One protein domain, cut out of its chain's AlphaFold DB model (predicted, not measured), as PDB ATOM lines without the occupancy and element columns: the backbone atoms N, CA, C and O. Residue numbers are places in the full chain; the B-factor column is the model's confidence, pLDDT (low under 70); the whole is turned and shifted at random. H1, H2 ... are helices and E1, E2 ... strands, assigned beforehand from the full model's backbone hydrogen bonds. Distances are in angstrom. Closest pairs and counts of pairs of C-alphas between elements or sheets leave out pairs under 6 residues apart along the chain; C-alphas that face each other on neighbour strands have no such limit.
ATOM      1  N   ALA A 102      52.801  52.345  -6.682       96.75
ATOM      2  CA  ALA A 102      51.636  51.488  -6.879       96.75
ATOM      3  C   ALA A 102      50.271  52.188  -7.061       96.75
ATOM      4  O   ALA A 102      49.277  51.654  -6.566       96.75
ATOM      5  N   PRO A 103      50.153  53.330  -7.776       97.69
ATOM      6  CA  PRO A 103      48.845  53.924  -8.014       97.69
ATOM      7  C   PRO A 103      47.972  52.990  -8.866       97.69
ATOM      8  O   PRO A 103      48.293  52.709 -10.026       97.69
ATOM      9  N   ILE A 104      46.848  52.537  -8.307       98.25
ATOM     10  CA  ILE A 104      45.816  51.774  -9.022       98.25
ATOM     11  C   ILE A 104      44.473  52.454  -8.788       98.25
ATOM     12  O   ILE A 104      43.993  52.522  -7.659       98.25
ATOM     13  N   TRP A 105      43.849  52.950  -9.853       98.00
ATOM     14  CA  TRP A 105      42.488  53.475  -9.789       98.00
ATOM     15  C   TRP A 105      41.489  52.361 -10.096       98.00
ATOM     16  O   TRP A 105      41.605  51.705 -11.129       98.00
ATOM     17  N   VAL A 106      40.506  52.164  -9.216       98.06
ATOM     18  CA  VAL A 106      39.385  51.235  -9.399       98.06
ATOM     19  C   VAL A 106      38.127  52.053  -9.728       98.06
ATOM     20  O   VAL A 106      37.507  52.612  -8.821       98.06
ATOM     21  N   PRO A 107      37.715  52.151 -11.009       96.50
ATOM     22  CA  PRO A 107      36.622  53.042 -11.411       96.50
ATOM     23  C   PRO A 107      35.265  52.669 -10.811       96.50
ATOM     24  O   PRO A 107      34.466  53.542 -10.497       96.50
ATOM     25  N   SER A 108      35.002  51.374 -10.612       96.00
ATOM     26  CA  SER A 108      33.715  50.894 -10.090       96.00
ATOM     27  C   SER A 108      33.420  51.369  -8.667       96.00
ATOM     28  O   SER A 108      32.253  51.489  -8.306       96.00
ATOM     29  N   THR A 109      34.455  51.638  -7.866       96.81
ATOM     30  CA  THR A 109      34.326  52.151  -6.493       96.81
ATOM     31  C   THR A 109      34.839  53.580  -6.339       96.81
ATOM     32  O   THR A 109      34.676  54.168  -5.274       96.81
ATOM     33  N   GLN A 110      35.413  54.167  -7.397       98.00
ATOM     34  CA  GLN A 110      36.080  55.470  -7.357       98.00
ATOM     35  C   GLN A 110      37.176  55.536  -6.283       98.00
ATOM     36  O   GLN A 110      37.361  56.562  -5.634       98.00
ATOM     37  N   GLU A 111      37.926  54.452  -6.104       98.31
ATOM     38  CA  GLU A 111      39.012  54.376  -5.126       98.31
ATOM     39  C   GLU A 111      40.372  54.406  -5.820       98.31
ATOM     40  O   GLU A 111      40.567  53.799  -6.877       98.31
ATOM     41  N   LEU A 112      41.326  55.110  -5.213       98.50
ATOM     42  CA  LEU A 112      42.728  55.093  -5.616       98.50
ATOM     43  C   LEU A 112      43.539  54.379  -4.538       98.50
ATOM     44  O   LEU A 112      43.566  54.826  -3.393       98.50
ATOM     45  N   PHE A 113      44.208  53.301  -4.929       98.69
ATOM     46  CA  PHE A 113      45.131  52.532  -4.103       98.69
ATOM     47  C   PHE A 113      46.564  52.971  -4.385       98.69
ATOM     48  O   PHE A 113      46.862  53.399  -5.500       98.69
ATOM     49  N   PHE A 114      47.436  52.871  -3.390       98.25
ATOM     50  CA  PHE A 114      48.861  53.193  -3.483       98.25
ATOM     51  C   PHE A 114      49.636  52.489  -2.367       98.25
ATOM     52  O   PHE A 114      49.046  51.998  -1.402       98.25
ATOM     53  N   ALA A 115      50.959  52.452  -2.489       97.50
ATOM     54  CA  ALA A 115      51.848  51.855  -1.503       97.50
ATOM     55  C   ALA A 115      52.837  52.880  -0.940       97.50
ATOM     56  O   ALA A 115      53.297  53.792  -1.640       97.50
ATOM     57  N   SER A 116      53.189  52.709   0.332       97.06
ATOM     58  CA  SER A 116      54.333  53.383   0.938       97.06
ATOM     59  C   SER A 116      55.642  52.805   0.407       97.06
ATOM     60  O   SER A 116      55.653  51.720  -0.175       97.06
ATOM     61  N   ALA A 117      56.761  53.501   0.616       95.56
ATOM     62  CA  ALA A 117      58.063  52.996   0.187       95.56
ATOM     63  C   ALA A 117      58.324  51.601   0.775       95.56
ATOM     64  O   ALA A 117      58.029  51.352   1.945       95.56
ATOM     65  N   ALA A 118      58.865  50.709  -0.047       93.31
ATOM     66  CA  ALA A 118      59.205  49.347   0.329       93.31
ATOM     67  C   ALA A 118      60.725  49.195   0.505       93.31
ATOM     68  O   ALA A 118      61.510  49.932  -0.091       93.31
ATOM     69  N   GLY A 119      61.147  48.239   1.334       88.62
ATOM     70  CA  GLY A 119      62.555  47.856   1.484       88.62
ATOM     71  C   GLY A 119      63.442  48.866   2.218       88.62
ATOM     72  O   GLY A 119      64.665  48.725   2.195       88.62
ATOM     73  N   SER A 120      62.870  49.877   2.876       86.56
ATOM     74  CA  SER A 120      63.643  50.859   3.640       86.56
ATOM     75  C   SER A 120      62.972  51.276   4.957       86.56
ATOM     76  O   SER A 120      61.734  51.334   5.039       86.56
ATOM     77  N   PRO A 121      63.770  51.680   5.972       88.75
ATOM     78  CA  PRO A 121      63.242  52.220   7.224       88.75
ATOM     79  C   PRO A 121      62.367  53.460   7.024       88.75
ATOM     80  O   PRO A 121      61.448  53.692   7.805       88.75
ATOM     81  N   SER A 122      62.608  54.247   5.965       90.31
ATOM     82  CA  SER A 122      61.775  55.415   5.669       90.31
ATOM     83  C   SER A 122      60.353  55.021   5.289       90.31
ATOM     84  O   SER A 122      59.458  55.833   5.456       90.31
ATOM     85  N   GLY A 123      60.132  53.806   4.786       88.44
ATOM     86  CA  GLY A 123      58.810  53.237   4.531       88.44
ATOM     87  C   GLY A 123      58.182  52.517   5.724       88.44
ATOM     88  O   GLY A 123      57.154  51.872   5.547       88.44
ATOM     89  N   PHE A 124      58.808  52.587   6.909       88.88
ATOM     90  CA  PHE A 124      58.499  51.736   8.068       88.88
ATOM     91  C   PHE A 124      58.546  50.241   7.738       88.88
ATOM     92  O   PHE A 124      57.778  49.442   8.264       88.88
ATOM     93  N   SER A 125      59.478  49.875   6.860       93.00
ATOM     94  CA  SER A 125      59.646  48.514   6.376       93.00
ATOM     95  C   SER A 125      61.086  48.050   6.585       93.00
ATOM     96  O   SER A 125      62.031  48.834   6.485       93.00
ATOM     97  N   ASP A 126      61.261  46.776   6.908       92.44
ATOM     98  CA  ASP A 126      62.561  46.130   7.082       92.44
ATOM     99  C   ASP A 126      62.402  44.612   6.894       92.44
ATOM    100  O   ASP A 126      61.397  44.142   6.369       92.44
ATOM    101  N   ILE A 127      63.383  43.810   7.304       91.62
ATOM    102  CA  ILE A 127      63.290  42.349   7.179       91.62
ATOM    103  C   ILE A 127      62.124  41.730   7.985       91.62
ATOM    104  O   ILE A 127      61.647  40.656   7.632       91.62
ATOM    105  N   ASN A 128      61.634  42.415   9.022       91.56
ATOM    106  CA  ASN A 128      60.587  41.980   9.953       91.56
ATOM    107  C   ASN A 128      59.286  42.797   9.848       91.56
ATOM    108  O   ASN A 128      58.243  42.331  10.309       91.56
ATOM    109  N   HIS A 129      59.288  43.947   9.165       92.38
ATOM    110  CA  HIS A 129      58.110  44.806   8.969       92.38
ATOM    111  C   HIS A 129      57.804  45.039   7.487       92.38
ATOM    112  O   HIS A 129      58.700  45.348   6.706       92.38
ATOM    113  N   ASN A 130      56.545  44.860   7.096       94.44
ATOM    114  CA  ASN A 130      56.097  45.076   5.724       94.44
ATOM    115  C   ASN A 130      55.787  46.562   5.485       94.44
ATOM    116  O   ASN A 130      55.482  47.288   6.434       94.44
ATOM    117  N   ASN A 131      55.832  47.012   4.230       95.62
ATOM    118  CA  ASN A 131      55.310  48.331   3.879       95.62
ATOM    119  C   ASN A 131      53.768  48.329   3.872       95.62
ATOM    120  O   ASN A 131      53.127  47.287   4.015       95.62
ATOM    121  N   GLN A 132      53.161  49.509   3.741       96.06
ATOM    122  CA  GLN A 132      51.709  49.666   3.783       96.06
ATOM    123  C   GLN A 132      51.141  49.876   2.384       96.06
ATOM    124  O   GLN A 132      51.614  50.730   1.636       96.06
ATOM    125  N   VAL A 133      50.062  49.160   2.074       97.81
ATOM    126  CA  VAL A 133      49.176  49.484   0.953       97.81
ATOM    127  C   VAL A 133      47.950  50.178   1.523       97.81
ATOM    128  O   VAL A 133      47.394  49.740   2.529       97.81
ATOM    129  N   ALA A 134      47.529  51.274   0.912       98.06
ATOM    130  CA  ALA A 134      46.411  52.075   1.379       98.06
ATOM    131  C   ALA A 134      45.540  52.548   0.216       98.06
ATOM    132  O   ALA A 134      45.919  52.437  -0.951       98.06
ATOM    133  N   LYS A 135      44.360  53.073   0.546       98.44
ATOM    134  CA  LYS A 135      43.423  53.651  -0.414       98.44
ATOM    135  C   LYS A 135      42.791  54.948   0.074       98.44
ATOM    136  O   LYS A 135      42.712  55.200   1.278       98.44
ATOM    137  N   ILE A 136      42.310  55.735  -0.883       98.62
ATOM    138  CA  ILE A 136      41.454  56.911  -0.681       98.62
ATOM    139  C   ILE A 136      40.228  56.843  -1.601       98.62
ATOM    140  O   ILE A 136      40.304  56.297  -2.705       98.62
ATOM    141  N   SER A 137      39.118  57.445  -1.172       98.50
ATOM    142  CA  SER A 137      37.920  57.663  -1.997       98.50
ATOM    143  C   SER A 137      38.085  58.931  -2.833       98.50
ATOM    144  O   SER A 137      38.224  60.027  -2.290       98.50
ATOM    145  N   LEU A 138      38.034  58.821  -4.161       98.31
ATOM    146  CA  LEU A 138      38.068  59.985  -5.051       98.31
ATOM    147  C   LEU A 138      36.791  60.829  -4.945       98.31
ATOM    148  O   LEU A 138      36.844  62.031  -5.187       98.31
ATOM    149  N   ASN A 139      35.667  60.243  -4.526       98.38
ATOM    150  CA  ASN A 139      34.448  61.004  -4.244       98.38
ATOM    151  C   ASN A 139      34.634  61.924  -3.026       98.38
ATOM    152  O   ASN A 139      34.197  63.080  -3.047       98.38
ATOM    153  N   ASP A 140      35.333  61.447  -1.994       98.25
ATOM    154  CA  ASP A 140      35.654  62.239  -0.801       98.25
ATOM    155  C   ASP A 140      36.631  63.357  -1.169       98.25
ATOM    156  O   ASP A 140      36.467  64.495  -0.732       98.25
ATOM    157  N   VAL A 141      37.595  63.061  -2.049       97.88
ATOM    158  CA  VAL A 141      38.506  64.061  -2.623       97.88
ATOM    159  C   VAL A 141      37.732  65.145  -3.361       97.88
ATOM    160  O   VAL A 141      37.915  66.324  -3.063       97.88
ATOM    161  N   THR A 142      36.844  64.782  -4.287       96.94
ATOM    162  CA  THR A 142      36.022  65.750  -5.026       96.94
ATOM    163  C   THR A 142      35.174  66.601  -4.083       96.94
ATOM    164  O   THR A 142      35.124  67.823  -4.235       96.94
ATOM    165  N   THR A 143      34.561  65.983  -3.072       97.75
ATOM    166  CA  THR A 143      33.734  66.681  -2.077       97.75
ATOM    167  C   THR A 143      34.561  67.666  -1.255       97.75
ATOM    168  O   THR A 143      34.204  68.842  -1.159       97.75
ATOM    169  N   ALA A 144      35.701  67.228  -0.718       97.00
ATOM    170  CA  ALA A 144      36.592  68.080   0.062       97.00
ATOM    171  C   ALA A 144      37.178  69.218  -0.790       97.00
ATOM    172  O   ALA A 144      37.345  70.343  -0.314       97.00
ATOM    173  N   ILE A 145      37.437  68.961  -2.078       95.75
ATOM    174  CA  ILE A 145      37.885  69.987  -3.017       95.75
ATOM    175  C   ILE A 145      36.818  71.065  -3.211       95.75
ATOM    176  O   ILE A 145      37.169  72.244  -3.156       95.75
ATOM    177  N   ALA A 146      35.559  70.666  -3.416       95.44
ATOM    178  CA  ALA A 146      34.433  71.572  -3.633       95.44
ATOM    179  C   ALA A 146      34.078  72.399  -2.385       95.44
ATOM    180  O   ALA A 146      33.605  73.526  -2.504       95.44
ATOM    181  N   GLN A 147      34.319  71.852  -1.192       95.50
ATOM    182  CA  GLN A 147      34.108  72.546   0.083       95.50
ATOM    183  C   GLN A 147      35.267  73.481   0.462       95.50
ATOM    184  O   GLN A 147      35.107  74.337   1.334       95.50
ATOM    185  N   SER A 148      36.434  73.338  -0.172       95.25
ATOM    186  CA  SER A 148      37.590  74.187   0.102       95.25
ATOM    187  C   SER A 148      37.423  75.571  -0.524       95.25
ATOM    188  O   SER A 148      37.268  75.714  -1.734       95.25
ATOM    189  N   SER A 149      37.553  76.615   0.296       91.62
ATOM    190  CA  SER A 149      37.552  78.013  -0.151       91.62
ATOM    191  C   SER A 149      38.873  78.456  -0.797       91.62
ATOM    192  O   SER A 149      38.966  79.575  -1.298       91.62
ATOM    193  N   ASN A 150      39.904  77.602  -0.794       91.19
ATOM    194  CA  ASN A 150      41.226  77.910  -1.331       91.19
ATOM    195  C   ASN A 150      41.657  76.858  -2.361       91.19
ATOM    196  O   ASN A 150      41.857  75.690  -2.026       91.19
ATOM    197  N   ALA A 151      41.882  77.295  -3.606       87.06
ATOM    198  CA  ALA A 151      42.262  76.476  -4.764       87.06
ATOM    199  C   ALA A 151      43.492  75.560  -4.543       87.06
ATOM    200  O   ALA A 151      43.583  74.503  -5.160       87.06
ATOM    201  N   THR A 152      44.379  75.870  -3.598       91.31
ATOM    202  CA  THR A 152      45.624  75.116  -3.369       91.31
ATOM    203  C   THR A 152      45.773  74.566  -1.950       91.31
ATOM    204  O   THR A 152      46.758  73.884  -1.668       91.31
ATOM    205  N   ALA A 153      44.833  74.841  -1.041       94.44
ATOM    206  CA  ALA A 153      44.920  74.341   0.329       94.44
ATOM    207  C   ALA A 153      44.805  72.802   0.378       94.44
ATOM    208  O   ALA A 153      43.951  72.244  -0.320       94.44
ATOM    209  N   PRO A 154      45.624  72.112   1.200       96.25
ATOM    210  CA  PRO A 154      45.481  70.679   1.443       96.25
ATOM    211  C   PRO A 154      44.066  70.307   1.896       96.25
ATOM    212  O   PRO A 154      43.465  71.036   2.682       96.25
ATOM    213  N   VAL A 155      43.555  69.165   1.430       96.81
ATOM    214  CA  VAL A 155      42.203  68.680   1.787       96.81
ATOM    215  C   VAL A 155      42.202  67.505   2.766       96.81
ATOM    216  O   VAL A 155      41.181  67.262   3.393       96.81
ATOM    217  N   ASN A 156      43.341  66.828   2.944       95.31
ATOM    218  CA  ASN A 156      43.577  65.797   3.964       95.31
ATOM    219  C   ASN A 156      42.449  64.757   4.090       95.31
ATOM    220  O   ASN A 156      41.916  64.541   5.180       95.31
ATOM    221  N   VAL A 157      42.082  64.116   2.980       97.38
ATOM    222  CA  VAL A 157      41.052  63.068   2.996       97.38
ATOM    223  C   VAL A 157      41.482  61.865   3.832       97.38
ATOM    224  O   VAL A 157      42.673  61.597   4.010       97.38
ATOM    225  N   THR A 158      40.497  61.117   4.326       97.62
ATOM    226  CA  THR A 158      40.742  59.889   5.076       97.62
ATOM    227  C   THR A 158      41.427  58.848   4.200       97.62
ATOM    228  O   THR A 158      41.020  58.584   3.070       97.62
ATOM    229  N   VAL A 159      42.466  58.240   4.763       98.31
ATOM    230  CA  VAL A 159      43.212  57.144   4.157       98.31
ATOM    231  C   VAL A 159      42.867  55.866   4.903       98.31
ATOM    232  O   VAL A 159      42.851  55.848   6.135       98.31
ATOM    233  N   THR A 160      42.626  54.790   4.166       98.06
ATOM    234  CA  THR A 160      42.390  53.462   4.734       98.06
ATOM    235  C   THR A 160      43.529  52.533   4.345       98.06
ATOM    236  O   THR A 160      43.711  52.245   3.166       98.06
ATOM    237  N   THR A 161      44.293  52.059   5.328       97.12
ATOM    238  CA  THR A 161      45.297  51.007   5.122       97.12
ATOM    239  C   THR A 161      44.602  49.670   4.867       97.12
ATOM    240  O   THR A 161      43.583  49.367   5.490       97.12
ATOM    241  N   LEU A 162      45.134  48.881   3.937       97.56
ATOM    242  CA  LEU A 162      44.663  47.534   3.639       97.56
ATOM    243  C   LEU A 162      45.334  46.535   4.582       97.56
ATOM    244  O   LEU A 162      46.547  46.572   4.779       97.56
ATOM    245  N   ASP A 163      44.536  45.616   5.112       96.69
ATOM    246  CA  ASP A 163      45.016  44.448   5.842       96.69
ATOM    247  C   ASP A 163      45.234  43.297   4.849       96.69
ATOM    248  O   ASP A 163      44.277  42.754   4.294       96.69
ATOM    249  N   LEU A 164      46.500  43.005   4.555       97.56
ATOM    250  CA  LEU A 164      46.928  42.066   3.517       97.56
ATOM    251  C   LEU A 164      47.537  40.807   4.152       97.56
ATOM    252  O   LEU A 164      48.174  40.901   5.203       97.56
ATOM    253  N   PRO A 165      47.407  39.632   3.515       96.38
ATOM    254  CA  PRO A 165      48.017  38.412   4.023       96.38
ATOM    255  C   PRO A 165      49.545  38.454   3.890       96.38
ATOM    256  O   PRO A 165      50.092  39.113   3.006       96.38
ATOM    257  N   ASP A 166      50.243  37.657   4.707       92.31
ATOM    258  CA  ASP A 166      51.715  37.618   4.758       92.31
ATOM    259  C   ASP A 166      52.371  37.041   3.479       92.31
ATOM    260  O   ASP A 166      53.589  36.965   3.358       92.31
ATOM    261  N   THR A 167      51.593  36.671   2.464       93.38
ATOM    262  CA  THR A 167      52.118  36.372   1.124       93.38
ATOM    263  C   THR A 167      52.410  37.637   0.307       93.38
ATOM    264  O   THR A 167      53.212  37.581  -0.626       93.38
ATOM    265  N   VAL A 168      51.805  38.781   0.646       96.94
ATOM    266  CA  VAL A 168      51.983  40.069  -0.042       96.94
ATOM    267  C   VAL A 168      53.057  40.876   0.676       96.94
ATOM    268  O   VAL A 168      52.805  41.452   1.728       96.94
ATOM    269  N   GLN A 169      54.270  40.906   0.126       95.12
ATOM    270  CA  GLN A 169      55.446  41.423   0.833       95.12
ATOM    271  C   GLN A 169      56.185  42.487   0.042       95.12
ATOM    272  O   GLN A 169      56.659  42.226  -1.059       95.12
ATOM    273  N   MET A 170      56.371  43.652   0.652       96.00
ATOM    274  CA  MET A 170      57.105  44.774   0.087       96.00
ATOM    275  C   MET A 170      56.504  45.188  -1.260       96.00
ATOM    276  O   MET A 170      57.157  45.113  -2.301       96.00
ATOM    277  N   THR A 171      55.222  45.569  -1.254       97.25
ATOM    278  CA  THR A 171      54.519  46.022  -2.461       97.25
ATOM    279  C   THR A 171      55.189  47.283  -2.981       97.25
ATOM    280  O   THR A 171      54.992  48.365  -2.431       97.25
ATOM    281  N   ASN A 172      55.985  47.140  -4.037       95.31
ATOM    282  CA  ASN A 172      56.698  48.255  -4.634       95.31
ATOM    283  C   ASN A 172      55.880  48.893  -5.753       95.31
ATOM    284  O   ASN A 172      55.871  50.105  -5.862       95.31
ATOM    285  N   ALA A 173      55.135  48.111  -6.536       97.12
ATOM    286  CA  ALA A 173      54.267  48.649  -7.579       97.12
ATOM    287  C   ALA A 173      52.920  47.938  -7.658       97.12
ATOM    288  O   ALA A 173      52.621  46.982  -6.944       97.12
ATOM    289  N   GLY A 174      52.087  48.442  -8.560       97.06
ATOM    290  CA  GLY A 174      50.738  47.969  -8.766       97.06
ATOM    291  C   GLY A 174      50.213  48.359 -10.140       97.06
ATOM    292  O   GLY A 174      50.611  49.372 -10.730       97.06
ATOM    293  N   THR A 175      49.320  47.538 -10.675       97.00
ATOM    294  CA  THR A 175      48.562  47.851 -11.887       97.00
ATOM    295  C   THR A 175      47.193  47.170 -11.852       97.00
ATOM    296  O   THR A 175      46.879  46.422 -10.928       97.00
ATOM    297  N   GLY A 176      46.357  47.453 -12.846       93.56
ATOM    298  CA  GLY A 176      44.995  46.950 -12.932       93.56
ATOM    299  C   GLY A 176      43.943  48.063 -12.928       93.56
ATOM    300  O   GLY A 176      44.291  49.223 -13.166       93.56
ATOM    301  N   PRO A 177      42.669  47.708 -12.683       94.81
ATOM    302  CA  PRO A 177      42.215  46.372 -12.284       94.81
ATOM    303  C   PRO A 177      42.450  45.303 -13.363       94.81
ATOM    304  O   PRO A 177      42.261  45.562 -14.550       94.81
ATOM    305  N   TYR A 178      42.850  44.097 -12.958       95.69
ATOM    306  CA  TYR A 178      42.919  42.914 -13.818       95.69
ATOM    307  C   TYR A 178      41.808  41.954 -13.405       95.69
ATOM    308  O   TYR A 178      41.855  41.392 -12.315       95.69
ATOM    309  N   ASN A 179      40.779  41.811 -14.244       93.62
ATOM    310  CA  ASN A 179      39.572  41.034 -13.926       93.62
ATOM    311  C   ASN A 179      38.928  41.423 -12.577       93.62
ATOM    312  O   ASN A 179      38.432  40.572 -11.848       93.62
ATOM    313  N   GLY A 180      38.952  42.718 -12.240       95.19
ATOM    314  CA  GLY A 180      38.394  43.258 -10.993       95.19
ATOM    315  C   GLY A 180      39.351  43.255  -9.796       95.19
ATOM    316  O   GLY A 180      39.081  43.951  -8.822       95.19
ATOM    317  N   SER A 181      40.485  42.559  -9.875       98.00
ATOM    318  CA  SER A 181      41.497  42.537  -8.816       98.00
ATOM    319  C   SER A 181      42.569  43.609  -9.011       98.00
ATOM    320  O   SER A 181      42.902  43.990 -10.136       98.00
ATOM    321  N   LEU A 182      43.164  44.055  -7.909       98.50
ATOM    322  CA  LEU A 182      44.449  44.747  -7.921       98.50
ATOM    323  C   LEU A 182      45.533  43.733  -8.296       98.50
ATOM    324  O   LEU A 182      45.539  42.633  -7.748       98.50
ATOM    325  N   LEU A 183      46.456  44.088  -9.187       98.56
ATOM    326  CA  LEU A 183      47.671  43.309  -9.416       98.56
ATOM    327  C   LEU A 183      48.824  44.005  -8.692       98.56
ATOM    328  O   LEU A 183      49.349  45.005  -9.187       98.56
ATOM    329  N   LEU A 184      49.185  43.492  -7.518       98.62
ATOM    330  CA  LEU A 184      50.285  44.005  -6.704       98.62
ATOM    331  C   LEU A 184      51.604  43.336  -7.097       98.62
ATOM    332  O   LEU A 184      51.651  42.133  -7.368       98.62
ATOM    333  N   VAL A 185      52.664  44.141  -7.131       98.31
ATOM    334  CA  VAL A 185      54.027  43.750  -7.497       98.31
ATOM    335  C   VAL A 185      54.898  43.869  -6.258       98.31
ATOM    336  O   VAL A 185      55.105  44.968  -5.737       98.31
ATOM    337  N   ASN A 186      55.386  42.732  -5.785       97.88
ATOM    338  CA  ASN A 186      55.982  42.589  -4.466       97.88
ATOM    339  C   ASN A 186      57.463  42.235  -4.598       97.88
ATOM    340  O   ASN A 186      57.803  41.255  -5.268       97.88
ATOM    341  N   SER A 187      58.340  43.004  -3.953       96.00
ATOM    342  CA  SER A 187      59.790  42.803  -4.039       96.00
ATOM    343  C   SER A 187      60.305  41.665  -3.156       96.00
ATOM    344  O   SER A 187      61.490  41.354  -3.208       96.00
ATOM    345  N   GLY A 188      59.448  41.048  -2.336       94.75
ATOM    346  CA  GLY A 188      59.848  40.017  -1.378       94.75
ATOM    347  C   GLY A 188      60.479  40.597  -0.108       94.75
ATOM    348  O   GLY A 188      60.800  41.785  -0.028       94.75
ATOM    349  N   ARG A 189      60.623  39.756   0.924       93.31
ATOM    350  CA  ARG A 189      61.141  40.155   2.243       93.31
ATOM    351  C   ARG A 189      61.766  38.972   2.975       93.31
ATOM    352  O   ARG A 189      61.067  38.047   3.383       93.31
ATOM    353  N   GLY A 190      63.081  39.014   3.186       89.56
ATOM    354  CA  GLY A 190      63.804  37.941   3.876       89.56
ATOM    355  C   GLY A 190      63.616  36.589   3.163       89.56
ATOM    356  O   GLY A 190      64.027  36.475   2.012       89.56
ATOM    357  N   PRO A 191      63.017  35.567   3.809       90.38
ATOM    358  CA  PRO A 191      62.749  34.274   3.176       90.38
ATOM    359  C   PRO A 191      61.501  34.263   2.274       90.38
ATOM    360  O   PRO A 191      61.234  33.249   1.631       90.38
ATOM    361  N   LEU A 192      60.710  35.341   2.253       93.06
ATOM    362  CA  LEU A 192      59.477  35.432   1.472       93.06
ATOM    363  C   LEU A 192      59.812  35.923   0.053       93.06
ATOM    364  O   LEU A 192      60.350  37.029  -0.079       93.06
ATOM    365  N   PRO A 193      59.531  35.132  -0.999       95.06
ATOM    366  CA  PRO A 193      59.984  35.442  -2.349       95.06
ATOM    367  C   PRO A 193      59.230  36.639  -2.948       95.06
ATOM    368  O   PRO A 193      58.067  36.874  -2.600       95.06
ATOM    369  N   PRO A 194      59.851  37.372  -3.889       97.19
ATOM    370  CA  PRO A 194      59.140  38.347  -4.707       97.19
ATOM    371  C   PRO A 194      58.028  37.671  -5.513       97.19
ATOM    372  O   PRO A 194      58.199  36.547  -5.991       97.19
ATOM    373  N   ASN A 195      56.893  38.346  -5.684       98.06
ATOM    374  CA  ASN A 195      55.740  37.753  -6.353       98.06
ATOM    375  C   ASN A 195      54.792  38.779  -6.997       98.06
ATOM    376  O   ASN A 195      54.843  39.983  -6.737       98.06
ATOM    377  N   LEU A 196      53.921  38.280  -7.873       98.44
ATOM    378  CA  LEU A 196      52.746  38.987  -8.366       98.44
ATOM    379  C   LEU A 196      51.506  38.411  -7.692       98.44
ATOM    380  O   LEU A 196      51.299  37.191  -7.707       98.44
ATOM    381  N   VAL A 197      50.673  39.286  -7.134       98.50
ATOM    382  CA  VAL A 197      49.485  38.879  -6.375       98.50
ATOM    383  C   VAL A 197      48.255  39.609  -6.877       98.50
ATOM    384  O   VAL A 197      48.252  40.834  -6.997       98.50
ATOM    385  N   LEU A 198      47.199  38.846  -7.145       98.56
ATOM    386  CA  LEU A 198      45.860  39.384  -7.334       98.56
ATOM    387  C   LEU A 198      45.212  39.584  -5.968       98.56
ATOM    388  O   LEU A 198      45.130  38.631  -5.199       98.56
ATOM    389  N   VAL A 199      44.747  40.797  -5.682       98.62
ATOM    390  CA  VAL A 199      44.048  41.144  -4.438       98.62
ATOM    391  C   VAL A 199      42.657  41.664  -4.771       98.62
ATOM    392  O   VAL A 199      42.506  42.529  -5.636       98.62
ATOM    393  N   ASP A 200      41.638  41.152  -4.091       97.88
ATOM    394  CA  ASP A 200      40.288  41.707  -4.172       97.88
ATOM    395  C   ASP A 200      40.243  43.080  -3.463       97.88
ATOM    396  O   ASP A 200      40.463  43.150  -2.251       97.88
ATOM    397  N   PRO A 201      39.954  44.191  -4.172       97.19
ATOM    398  CA  PRO A 201      39.911  45.519  -3.557       97.19
ATOM    399  C   PRO A 201      38.814  45.669  -2.487       97.19
ATOM    400  O   PRO A 201      38.927  46.546  -1.623       97.19
ATOM    401  N   ALA A 202      37.764  44.838  -2.525       96.19
ATOM    402  CA  ALA A 202      36.684  44.831  -1.539       96.19
ATOM    403  C   ALA A 202      36.981  43.921  -0.334       96.19
ATOM    404  O   ALA A 202      36.464  44.166   0.756       96.19
ATOM    405  N   ASN A 203      37.828  42.904  -0.510       97.19
ATOM    406  CA  ASN A 203      38.273  42.009   0.555       97.19
ATOM    407  C   ASN A 203      39.786  41.740   0.442       97.19
ATOM    408  O   ASN A 203      40.174  40.699  -0.084       97.19
ATOM    409  N   PRO A 204      40.650  42.638   0.952       96.81
ATOM    410  CA  PRO A 204      42.100  42.547   0.759       96.81
ATOM    411  C   PRO A 204      42.769  41.268   1.296       96.81
ATOM    412  O   PRO A 204      43.854  40.908   0.843       96.81
ATOM    413  N   GLN A 205      42.109  40.543   2.205       97.69
ATOM    414  CA  GLN A 205      42.559  39.228   2.676       97.69
ATOM    415  C   GLN A 205      42.397  38.123   1.616       97.69
ATOM    416  O   GLN A 205      43.067  37.092   1.675       97.69
ATOM    417  N   ASN A 206      41.531  38.325   0.619       97.94
ATOM    418  CA  ASN A 206      41.408  37.454  -0.543       97.94
ATOM    419  C   ASN A 206      42.507  37.793  -1.561       97.94
ATOM    420  O   ASN A 206      42.332  38.644  -2.440       97.94
ATOM    421  N   ALA A 207      43.649  37.122  -1.409       98.19
ATOM    422  CA  ALA A 207      44.829  37.316  -2.236       98.19
ATOM    423  C   ALA A 207      45.286  35.999  -2.885       98.19
ATOM    424  O   ALA A 207      45.339  34.957  -2.233       98.19
ATOM    425  N   THR A 208      45.654  36.046  -4.164       98.38
ATOM    426  CA  THR A 208      46.150  34.887  -4.923       98.38
ATOM    427  C   THR A 208      47.496  35.203  -5.561       98.38
ATOM    428  O   THR A 208      47.588  36.079  -6.421       98.38
ATOM    429  N   VAL A 209      48.539  34.470  -5.168       98.38
ATOM    430  CA  VAL A 209      49.848  34.507  -5.836       98.38
ATOM    431  C   VAL A 209      49.705  33.872  -7.219       98.38
ATOM    432  O   VAL A 209      49.276  32.726  -7.328       98.38
ATOM    433  N   ILE A 210      50.061  34.609  -8.272       97.88
ATOM    434  CA  ILE A 210      49.995  34.123  -9.664       97.88
ATOM    435  C   ILE A 210      51.375  33.891 -10.289       97.88
ATOM    436  O   ILE A 210      51.472  33.281 -11.351       97.88
ATOM    437  N   LEU A 211      52.434  34.395  -9.650       98.06
ATOM    438  CA  LEU A 211      53.818  34.265 -10.097       98.06
ATOM    439  C   LEU A 211      54.761  34.543  -8.918       98.06
ATOM    440  O   LEU A 211      54.646  35.601  -8.311       98.06
ATOM    441  N   ASP A 212      55.706  33.654  -8.628       97.56
ATOM    442  CA  ASP A 212      56.736  33.844  -7.587       97.56
ATOM    443  C   ASP A 212      58.114  33.255  -7.958       97.56
ATOM    444  O   ASP A 212      59.103  33.435  -7.246       97.56
ATOM    445  N   ASN A 213      58.207  32.558  -9.095       97.25
ATOM    446  CA  ASN A 213      59.440  31.954  -9.574       97.25
ATOM    447  C   ASN A 213      59.474  31.824 -11.105       97.25
ATOM    448  O   ASN A 213      58.453  31.919 -11.791       97.25
ATOM    449  N   PHE A 214      60.662  31.526 -11.626       97.19
ATOM    450  CA  PHE A 214      60.884  31.081 -12.996       97.19
ATOM    451  C   PHE A 214      61.711  29.789 -12.982       97.19
ATOM    452  O   PHE A 214      62.868  29.788 -12.565       97.19
ATOM    453  N   PHE A 215      61.108  28.673 -13.407       96.88
ATOM    454  CA  PHE A 215      61.708  27.328 -13.335       96.88
ATOM    455  C   PHE A 215      62.240  26.958 -11.934       96.88
ATOM    456  O   PHE A 215      63.311  26.368 -11.797       96.88
ATOM    457  N   GLY A 216      61.502  27.320 -10.881       96.25
ATOM    458  CA  GLY A 216      61.865  27.043  -9.487       96.25
ATOM    459  C   GLY A 216      62.910  27.994  -8.899       96.25
ATOM    460  O   GLY A 216      63.254  27.866  -7.726       96.25
ATOM    461  N   ARG A 217      63.412  28.961  -9.676       95.44
ATOM    462  CA  ARG A 217      64.285  30.026  -9.178       95.44
ATOM    463  C   ARG A 217      63.452  31.252  -8.819       95.44
ATOM    464  O   ARG A 217      62.714  31.755  -9.661       95.44
ATOM    465  N   GLN A 218      63.605  31.739  -7.592       95.62
ATOM    466  CA  GLN A 218      63.001  32.998  -7.156       95.62
ATOM    467  C   GLN A 218      63.502  34.180  -7.997       95.62
ATOM    468  O   GLN A 218      64.653  34.189  -8.449       95.62
ATOM    469  N   PHE A 219      62.644  35.179  -8.169       96.94
ATOM    470  CA  PHE A 219      63.047  36.475  -8.712       96.94
ATOM    471  C   PHE A 219      64.001  37.198  -7.756       96.94
ATOM    472  O   PHE A 219      64.126  36.822  -6.586       96.94
ATOM    473  N   ASN A 220      64.690  38.221  -8.253       94.81
ATOM    474  CA  ASN A 220      65.589  39.033  -7.438       94.81
ATOM    475  C   ASN A 220      64.786  40.067  -6.639       94.81
ATOM    476  O   ASN A 220      64.846  40.080  -5.412       94.81
ATOM    477  N   SER A 221      64.012  40.898  -7.341       93.94
ATOM    478  CA  SER A 221      63.177  41.955  -6.771       93.94
ATOM    479  C   SER A 221      62.217  42.475  -7.842       93.94
ATOM    480  O   SER A 221      62.614  43.178  -8.776       93.94
ATOM    481  N   LEU A 222      60.930  42.127  -7.751       96.50
ATOM    482  CA  LEU A 222      59.953  42.660  -8.699       96.50
ATOM    483  C   LEU A 222      59.688  44.138  -8.405       96.50
ATOM    484  O   LEU A 222      59.352  44.498  -7.280       96.50
ATOM    485  N   HIS A 223      59.804  44.984  -9.431       94.31
ATOM    486  CA  HIS A 223      59.708  46.436  -9.252       94.31
ATOM    487  C   HIS A 223      58.458  47.049  -9.870       94.31
ATOM    488  O   HIS A 223      57.787  47.818  -9.201       94.31
ATOM    489  N   ASN A 224      58.158  46.776 -11.143       95.38
ATOM    490  CA  ASN A 224      57.048  47.380 -11.878       95.38
ATOM    491  C   ASN A 224      56.342  46.344 -12.747       95.38
ATOM    492  O   ASN A 224      56.968  45.396 -13.217       95.38
ATOM    493  N   ALA A 225      55.051  46.560 -13.009       96.69
ATOM    494  CA  ALA A 225      54.300  45.783 -13.986       96.69
ATOM    495  C   ALA A 225      53.236  46.618 -14.706       96.69
ATOM    496  O   ALA A 225      52.710  47.592 -14.156       96.69
ATOM    497  N   LYS A 226      52.900  46.216 -15.934       96.94
ATOM    498  CA  LYS A 226      51.762  46.730 -16.706       96.94
ATOM    499  C   LYS A 226      51.066  45.604 -17.458       96.94
ATOM    500  O   LYS A 226      51.699  44.668 -17.941       96.94
ATOM    501  N   ILE A 227      49.750  45.737 -17.571       96.75
ATOM    502  CA  ILE A 227      48.901  44.840 -18.353       96.75
ATOM    503  C   ILE A 227      48.766  45.429 -19.752       96.75
ATOM    504  O   ILE A 227      48.380  46.588 -19.912       96.75
ATOM    505  N   HIS A 228      49.079  44.639 -20.772       96.25
ATOM    506  CA  HIS A 228      48.855  45.048 -22.150       96.25
ATOM    507  C   HIS A 228      47.344  45.059 -22.451       96.25
ATOM    508  O   HIS A 228      46.692  44.024 -22.288       96.25
ATOM    509  N   PRO A 229      46.770  46.187 -22.913       92.69
ATOM    510  CA  PRO A 229      45.320  46.401 -22.902       92.69
ATOM    511  C   PRO A 229      44.540  45.459 -23.827       92.69
ATOM    512  O   PRO A 229      43.376  45.183 -23.568       92.69
ATOM    513  N   THR A 230      45.162  44.958 -24.898       94.62
ATOM    514  CA  THR A 230      44.476  44.105 -25.885       94.62
ATOM    515  C   THR A 230      44.694  42.614 -25.645       94.62
ATOM    516  O   THR A 230      43.787  41.824 -25.869       94.62
ATOM    517  N   SER A 231      45.893  42.211 -25.215       96.50
ATOM    518  CA  SER A 231      46.215  40.785 -25.030       96.50
ATOM    519  C   SER A 231      46.019  40.301 -23.599       96.50
ATOM    520  O   SER A 231      45.965  39.097 -23.382       96.50
ATOM    521  N   GLY A 232      45.965  41.210 -22.621       94.31
ATOM    522  CA  GLY A 232      45.940  40.862 -21.200       94.31
ATOM    523  C   GLY A 232      47.286  40.376 -20.651       94.31
ATOM    524  O   GLY A 232      47.377  40.076 -19.466       94.31
ATOM    525  N   ASN A 233      48.343  40.326 -21.473       96.81
ATOM    526  CA  ASN A 233      49.667  39.904 -21.018       96.81
ATOM    527  C   ASN A 233      50.198  40.858 -19.948       96.81
ATOM    528  O   ASN A 233      50.142  42.080 -20.106       96.81
ATOM    529  N   ILE A 234      50.777  40.287 -18.897       97.69
ATOM    530  CA  ILE A 234      51.427  41.032 -17.823       97.69
ATOM    531  C   ILE A 234      52.919  41.115 -18.142       97.69
ATOM    532  O   ILE A 234      53.605  40.097 -18.220       97.69
ATOM    533  N   PHE A 235      53.419  42.335 -18.314       97.62
ATOM    534  CA  PHE A 235      54.843  42.621 -18.439       97.62
ATOM    535  C   PHE A 235      55.332  43.182 -17.115       97.62
ATOM    536  O   PHE A 235      54.750  44.142 -16.613       97.62
ATOM    537  N   PHE A 236      56.386  42.596 -16.559       97.31
ATOM    538  CA  PHE A 236      56.957  43.008 -15.286       97.31
ATOM    539  C   PHE A 236      58.481  43.089 -15.368       97.31
ATOM    540  O   PHE A 236      59.100  42.515 -16.264       97.31
ATOM    541  N   THR A 237      59.077  43.819 -14.432       97.25
ATOM    542  CA  THR A 237      60.529  43.965 -14.309       97.25
ATOM    543  C   THR A 237      61.020  43.261 -13.054       97.25
ATOM    544  O   THR A 237      60.512  43.535 -11.966       97.25
ATOM    545  N   ASP A 238      62.039  42.425 -13.210       96.62
ATOM    546  CA  ASP A 238      62.821  41.847 -12.117       96.62
ATOM    547  C   ASP A 238      64.176  42.562 -12.068       96.62
ATOM    548  O   ASP A 238      65.002  42.388 -12.967       96.62
ATOM    549  N   VAL A 239      64.357  43.446 -11.087       89.00
ATOM    550  CA  VAL A 239      65.572  44.261 -10.952       89.00
ATOM    551  C   VAL A 239      66.550  43.610  -9.976       89.00
ATOM    552  O   VAL A 239      66.142  42.869  -9.086       89.00
TER     553      VAL A 239
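AT A GLANCE: This is residues 102 to 239 of the 240 residues of an uncharacterized protein of Phlebia centrifuga (UniProt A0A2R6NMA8). A strongly twisted sheet of four strands, E4 to E7, is partly covered on one face by the hairpin E8 and E9, and a second sheet, E1 to E3, sits beside its edge strand E4. Helix H1 lies past the end of E3, far out along the longest axis, and residues 148 to 170 lead back from it to E4. The 138 printed residues have one named helix and nine named strands, in the order E1 E2 E3 H1 E4 E5 E6 E7 E8 E9; the class is mostly strand, with under half of the residues in named elements. The sheets run E4 E5 E6 E7, E1 E2 E3 and E8 E9, each antiparallel. The whole is compact, with a radius of gyration of the C-alphas of 16.0 A and spans of 57 by 39 by 25 A.

IN THESE COORDINATES: Find C-alpha 171 at (54.519, 46.022, -2.461), where E4 begins; it runs 16.5 A to residue 178 and bends by 51 degrees at residue 175. Next come E5, residues 181 to 186, 15.1 A; E6, 195 to 199, 12.3 A; and E7, 207 to 211, 12.3 A. Then look for E8, residues 222 to 227, 14.8 A, and E9, 234 to 238, 12.8 A, ending at C-alpha 238 (62.821, 41.847, -12.117). Go back to C-alpha 102 at (51.636, 51.488, -6.879) for E1, residues 102 to 106, 12.5 A; E2 is 111 to 115, 13.6 A, E3 is 133 to 137, 14.2 A, and H1 is 138 to 147, 14.1 A.

HOW THE PARTS SIT: E4 E5 E6 E7 is a meander, each strand the antiparallel neighbour of the one before; look for N 175 and O 183 at 2.9 A, N 184 and O 197 at 2.9 A, and N 198 and O 208 at 2.9 A. With E8 and E9 it forms a sandwich, two sheets face to face, their planes 34 degrees apart. The closest C-alphas of E4 and E8, Ala 173 and Asn 224, are 5.3 A apart. In the hairpin E8 and E9, N 226 and O 235 are 2.9 A apart. The closest C-alphas of E1 and E4, Ala 102 and Ala 173, are 3.9 A apart. E1 E2 E3 is also a meander, with N 104 and O 113 at 2.9 A and N 112 and O 136 at 3.0 A. H1 only grazes this sheet, with its residues 138 to 143; every O i to N i+4 pair in it is within hydrogen-bond range.

THE WHOLE: The C-alphas farthest apart, Ser 149 and Phe 215, are 57.7 A apart. The printed part has no cut. The long links are E2 to E3 and H1 to E4; in the latter, residues 160 to 161 pair antiparallel with 134 to 135 of E3. The mean pLDDT of the printed part is 95.9, and no printed residue is under 70.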